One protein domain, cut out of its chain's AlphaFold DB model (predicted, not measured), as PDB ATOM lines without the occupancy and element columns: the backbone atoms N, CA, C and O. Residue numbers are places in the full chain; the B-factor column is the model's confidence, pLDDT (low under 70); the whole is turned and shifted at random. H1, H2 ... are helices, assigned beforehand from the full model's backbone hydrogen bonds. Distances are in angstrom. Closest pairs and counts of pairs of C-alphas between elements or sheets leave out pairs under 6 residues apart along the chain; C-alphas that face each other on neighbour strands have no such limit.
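Overview. This is residues 128 to 171 of the 452 residues of the protein "Hypothetical protein" of Spumella elongata (UniProt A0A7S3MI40). Four short helices form a loose ring of few contacts: H3, the longest, makes one long side, and H2, H1 and H4 lie across from it, with H1 between the other two along the long axis. The turn between H2 and H3 makes one end of the length, at Asp 142, and the link from H3 to H4 folds back at Ala 161 to make the other. The printed part has 44 residues with four named helices, H1, H2, H3 and H4 in chain order, and no named strand; its class is all helix. It is only just compact, close to loose, with a radius of gyration of the C-alphas of 10.7 A, and elongated, spanning 32 by 17 by 15 A.

Arrangement. H3, residues 147 to 156, and H2, residues 134 to 141, are close but not clearly touching: their closest C-alphas, of Lys 147 and Met 140, are 7.4 A apart. They run opposite ways at a steep tilt of 48 degrees. H1, residues 128 to 131, is near H3, with 8 pairs of C-alphas within 10 A. H1 and H2 are close but not clearly touching, with the closest C-alphas, of Val 131 and Gln 137, 6.5 A apart. H4, residues 167 to 171, is close to H1 but not clearly touching, with the closest C-alphas, of Phe 130 and Arg 170, 8.0 A apart. H4 is apart from H2 and H3. Each O i to N i+4 pair in H2, H3 and H4 is within hydrogen-bond range; H1 is too short for one.

Along the chain. H3 measures 14.5 A from C-alpha 147 at (281.914, 268.878, 274.229) to C-alpha 156, and H2 10.1 A. H1, four residues, begins at C-alpha 128 at (276.010, 263.013, 268.239), and H4, five residues, ends at C-alpha 171 at (286.214, 267.819, 256.814).

Size, cuts and confidence. The C-alphas farthest apart, of Asp 142 and Ala 161, are 33.0 A apart. The printed part has no cut and no long link. Its mean pLDDT is 82.4, and no printed residue is under 70.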
ATOM      1  N   GLU A 128     275.779 264.219 267.443       86.50
ATOM      2  CA  GLU A 128     276.010 263.013 268.239       86.50
ATOM      3  C   GLU A 128     276.916 262.037 267.491       86.50
ATOM      4  O   GLU A 128     277.897 261.560 268.057       86.50
ATOM      5  N   THR A 129     276.667 261.840 266.199       84.94
ATOM      6  CA  THR A 129     277.490 261.008 265.323       84.94
ATOM      7  C   THR A 129     278.852 261.648 265.069       84.94
ATOM      8  O   THR A 129     279.863 260.949 265.067       84.94
ATOM      9  N   PHE A 130     278.922 262.977 264.933       84.56
ATOM     10  CA  PHE A 130     280.182 263.711 264.775       84.56
ATOM     11  C   PHE A 130     281.142 263.517 265.961       84.56
ATOM     12  O   PHE A 130     282.340 263.304 265.777       84.56
ATOM     13  N   VAL A 131     280.627 263.520 267.192       88.44
ATOM     14  CA  VAL A 131     281.441 263.316 268.404       88.44
ATOM     15  C   VAL A 131     281.980 261.880 268.515       88.44
ATOM     16  O   VAL A 131     282.960 261.635 269.220       88.44
ATOM     17  N   LEU A 132     281.392 260.919 267.797       87.06
ATOM     18  CA  LEU A 132     281.864 259.534 267.770       87.06
ATOM     19  C   LEU A 132     283.065 259.310 266.841       87.06
ATOM     20  O   LEU A 132     283.654 258.228 266.867       87.06
ATOM     21  N   PHE A 133     283.465 260.306 266.045       83.50
ATOM     22  CA  PHE A 133     284.619 260.159 265.164       83.50
ATOM     23  C   PHE A 133     285.913 260.019 265.981       83.50
ATOM     24  O   PHE A 133     286.153 260.833 266.873       83.50
ATOM     25  N   PRO A 134     286.788 259.044 265.659       80.50
ATOM     26  CA  PRO A 134     288.032 258.814 266.395       80.50
ATOM     27  C   PRO A 134     288.917 260.058 266.530       80.50
ATOM     28  O   PRO A 134     289.552 260.244 267.563       80.50
ATOM     29  N   ASP A 135     288.928 260.920 265.514       80.25
ATOM     30  CA  ASP A 135     289.726 262.147 265.513       80.25
ATOM     31  C   ASP A 135     289.157 263.186 266.494       80.25
ATOM     32  O   ASP A 135     289.905 263.811 267.243       80.25
ATOM     33  N   VAL A 136     287.829 263.306 266.575       84.19
ATOM     34  CA  VAL A 136     287.142 264.165 267.555       84.19
ATOM     35  C   VAL A 136     287.312 263.600 268.967       84.19
ATOM     36  O   VAL A 136     287.645 264.338 269.896       84.19
ATOM     37  N   GLN A 137     287.176 262.279 269.124       85.44
ATOM     38  CA  GLN A 137     287.405 261.594 270.394       85.44
ATOM     39  C   GLN A 137     288.841 261.765 270.889       85.44
ATOM     40  O   GLN A 137     289.030 261.995 272.078       85.44
ATOM     41  N   SER A 138     289.846 261.715 270.008       80.94
ATOM     42  CA  SER A 138     291.246 261.939 270.389       80.94
ATOM     43  C   SER A 138     291.431 263.315 271.029       80.94
ATOM     44  O   SER A 138     292.009 263.427 272.106       80.94
ATOM     45  N   VAL A 139     290.870 264.359 270.413       80.50
ATOM     46  CA  VAL A 139     290.997 265.739 270.906       80.50
ATOM     47  C   VAL A 139     290.218 265.955 272.215       80.50
ATOM     48  O   VAL A 139     290.643 266.741 273.070       80.50
ATOM     49  N   MET A 140     289.106 265.236 272.410       82.69
ATOM     50  CA  MET A 140     288.356 265.231 273.671       82.69
ATOM     51  C   MET A 140     289.085 264.484 274.794       82.69
ATOM     52  O   MET A 140     289.100 264.958 275.930       82.69
ATOM     53  N   VAL A 141     289.685 263.327 274.495       80.75
ATOM     54  CA  VAL A 141     290.426 262.499 275.463       80.75
ATOM     55  C   VAL A 141     291.686 263.214 275.942       80.75
ATOM     56  O   VAL A 141     291.983 263.189 277.135       80.75
ATOM     57  N   ASP A 142     292.363 263.939 275.052       75.31
ATOM     58  CA  ASP A 142     293.527 264.763 275.390       75.31
ATOM     59  C   ASP A 142     293.158 266.020 276.206       75.31
ATOM     60  O   ASP A 142     294.022 266.843 276.515       75.31
ATOM     61  N   GLY A 143     291.870 266.212 276.533       73.81
ATOM     62  CA  GLY A 143     291.359 267.349 277.306       73.81
ATOM     63  C   GLY A 143     291.536 268.699 276.610       73.81
ATOM     64  O   GLY A 143     291.374 269.747 277.233       73.81
ATOM     65  N   SER A 144     291.889 268.683 275.323       77.25
ATOM     66  CA  SER A 144     292.206 269.883 274.551       77.25
ATOM     67  C   SER A 144     290.945 270.635 274.126       77.25
ATOM     68  O   SER A 144     291.003 271.846 273.917       77.25
ATOM     69  N   VAL A 145     289.806 269.937 274.037       82.44
ATOM     70  CA  VAL A 145     288.503 270.503 273.674       82.44
ATOM     71  C   VAL A 145     287.388 269.848 274.489       82.44
ATOM     72  O   VAL A 145     287.350 268.630 274.644       82.44
ATOM     73  N   THR A 146     286.453 270.654 274.998       87.62
ATOM     74  CA  THR A 146     285.241 270.169 275.673       87.62
ATOM     75  C   THR A 146     284.095 269.957 274.682       87.62
ATOM     76  O   THR A 146     284.060 270.554 273.605       87.62
ATOM     77  N   LYS A 147     283.107 269.132 275.057       87.88
ATOM     78  CA  LYS A 147     281.914 268.878 274.229       87.88
ATOM     79  C   LYS A 147     281.181 270.171 273.841       87.88
ATOM     80  O   LYS A 147     280.747 270.286 272.703       87.88
ATOM     81  N   ASP A 148     281.112 271.148 274.744       85.88
ATOM     82  CA  ASP A 148     280.449 272.437 274.494       85.88
ATOM     83  C   ASP A 148     281.155 273.246 273.394       85.88
ATOM     84  O   ASP A 148     280.505 273.808 272.519       85.88
ATOM     85  N   ILE A 149     282.493 273.240 273.386       85.19
ATOM     86  CA  ILE A 149     283.293 273.907 272.350       85.19
ATOM     87  C   ILE A 149     283.117 273.196 271.003       85.19
ATOM     88  O   ILE A 149     282.962 273.850 269.976       85.19
ATOM     89  N   LEU A 150     283.093 271.859 270.988       87.38
ATOM     90  CA  LEU A 150     282.795 271.104 269.765       87.38
ATOM     91  C   LEU A 150     281.395 271.407 269.241       87.38
ATOM     92  O   LEU A 150     281.217 271.511 268.033       87.38
ATOM     93  N   GLN A 151     280.414 271.567 270.127       88.94
ATOM     94  CA  GLN A 151     279.050 271.915 269.750       88.94
ATOM     95  C   GLN A 151     278.972 273.325 269.159       88.94
ATOM     96  O   GLN A 151     278.252 273.542 268.184       88.94
ATOM     97  N   GLU A 152     279.733 274.273 269.703       85.56
ATOM     98  CA  GLU A 152     279.855 275.621 269.152       85.56
ATOM     99  C   GLU A 152     280.493 275.589 267.757       85.56
ATOM    100  O   GLU A 152     279.911 276.122 266.816       85.56
ATOM    101  N   LEU A 153     281.608 274.870 267.580       83.94
ATOM    102  CA  LEU A 153     282.249 274.680 266.270       83.94
ATOM    103  C   LEU A 153     281.301 274.023 265.264       83.94
ATOM    104  O   LEU A 153     281.154 274.507 264.144       83.94
ATOM    105  N   PHE A 154     280.586 272.984 265.695       84.69
ATOM    106  CA  PHE A 154     279.568 272.305 264.901       84.69
ATOM    107  C   PHE A 154     278.404 273.231 264.522       84.69
ATOM    108  O   PHE A 154     277.704 272.982 263.551       84.69
ATOM    109  N   SER A 155     278.161 274.303 265.278       82.38
ATOM    110  CA  SER A 155     277.098 275.280 265.008       82.38
ATOM    111  C   SER A 155     277.518 276.396 264.052       82.38
ATOM    112  O   SER A 155     276.650 277.093 263.537       82.38
ATOM    113  N   ILE A 156     278.822 276.569 263.823       79.06
ATOM    114  CA  ILE A 156     279.376 277.595 262.927       79.06
ATOM    115  C   ILE A 156     279.326 277.149 261.463       79.06
ATOM    116  O   ILE A 156     279.324 277.988 260.566       79.06
ATOM    117  N   VAL A 157     279.301 275.842 261.222       80.75
ATOM    118  CA  VAL A 157     279.319 275.290 259.872       80.75
ATOM    119  C   VAL A 157     277.914 275.263 259.291       80.75
ATOM    120  O   VAL A 157     276.941 275.018 260.010       80.75
ATOM    121  N   ASP A 158     277.823 275.592 258.000       76.25
ATOM    122  CA  ASP A 158     276.565 275.582 257.265       76.25
ATOM    123  C   ASP A 158     275.961 274.178 257.375       76.25
ATOM    124  O   ASP A 158     276.641 273.180 257.174       76.25
ATOM    125  N   LYS A 159     274.694 274.111 257.784       80.94
ATOM    126  CA  LYS A 159     273.935 272.864 257.904       80.94
ATOM    127  C   LYS A 159     272.855 272.851 256.846       80.94
ATOM    128  O   LYS A 159     272.352 273.905 256.442       80.94
ATOM    129  N   ASN A 160     272.439 271.658 256.445       79.38
ATOM    130  CA  ASN A 160     271.241 271.523 255.634       79.38
ATOM    131  C   ASN A 160     269.978 271.914 256.439       79.38
ATOM    132  O   ASN A 160     270.031 272.212 257.636       79.38
ATOM    133  N   ALA A 161     268.816 271.895 255.780       77.62
ATOM    134  CA  ALA A 161     267.532 272.225 256.408       77.62
ATOM    135  C   ALA A 161     267.194 271.345 257.632       77.62
ATOM    136  O   ALA A 161     266.437 271.778 258.499       77.62
ATOM    137  N   ASP A 162     267.794 270.157 257.722       77.38
ATOM    138  CA  ASP A 162     267.598 269.184 258.798       77.38
ATOM    139  C   ASP A 162     268.630 269.327 259.934       77.38
ATOM    140  O   ASP A 162     268.622 268.550 260.888       77.38
ATOM    141  N   GLY A 163     269.528 270.317 259.862       76.81
ATOM    142  CA  GLY A 163     270.571 270.532 260.868       76.81
ATOM    143  C   GLY A 163     271.744 269.550 260.777       76.81
ATOM    144  O   GLY A 163     272.532 269.459 261.721       76.81
ATOM    145  N   LEU A 164     271.860 268.836 259.658       79.81
ATOM    146  CA  LEU A 164     272.899 267.858 259.378       79.81
ATOM    147  C   LEU A 164     274.011 268.472 258.527       79.81
ATOM    148  O   LEU A 164     273.790 269.398 257.744       79.81
ATOM    149  N   VAL A 165     275.201 267.910 258.684       83.19
ATOM    150  CA  VAL A 165     276.437 268.372 258.058       83.19
ATOM    151  C   VAL A 165     276.860 267.362 256.994       83.19
ATOM    152  O   VAL A 165     276.860 266.161 257.266       83.19
ATOM    153  N   ASN A 166     277.193 267.820 255.789       85.69
ATOM    154  CA  ASN A 166     277.669 266.943 254.716       85.69
ATOM    155  C   ASN A 166     279.154 266.567 254.894       85.69
ATOM    156  O   ASN A 166     279.864 267.089 255.757       85.69
ATOM    157  N   ASP A 167     279.655 265.658 254.056       79.25
ATOM    158  CA  ASP A 167     281.041 265.189 254.149       79.25
ATOM    159  C   ASP A 167     282.084 266.306 254.010       79.25
ATOM    160  O   ASP A 167     283.119 266.234 254.670       79.25
ATOM    161  N   GLN A 168     281.829 267.328 253.184       83.19
ATOM    162  CA  GLN A 168     282.756 268.446 252.984       83.19
ATOM    163  C   GLN A 168     282.817 269.331 254.228       83.19
ATOM    164  O   GLN A 168     283.891 269.648 254.727       83.19
ATOM    165  N   GLU A 169     281.655 269.693 254.750       82.81
ATOM    166  CA  GLU A 169     281.508 270.483 255.961       82.81
ATOM    167  C   GLU A 169     282.066 269.746 257.193       82.81
ATOM    168  O   GLU A 169     282.655 270.368 258.079       82.81
ATOM    169  N   ARG A 170     281.972 268.406 257.233       83.94
ATOM    170  CA  ARG A 170     282.660 267.585 258.242       83.94
ATOM    171  C   ARG A 170     284.175 267.740 258.148       83.94
ATOM    172  O   ARG A 170     284.822 267.893 259.182       83.94
ATOM    173  N   GLU A 171     284.762 267.647 256.954       83.19
ATOM    174  CA  GLU A 171     286.214 267.819 256.814       83.19
ATOM    175  C   GLU A 171     286.649 269.218 257.248       83.19
ATOM    176  O   GLU A 171     287.632 269.342 257.976       83.19
TER     177      GLU A 171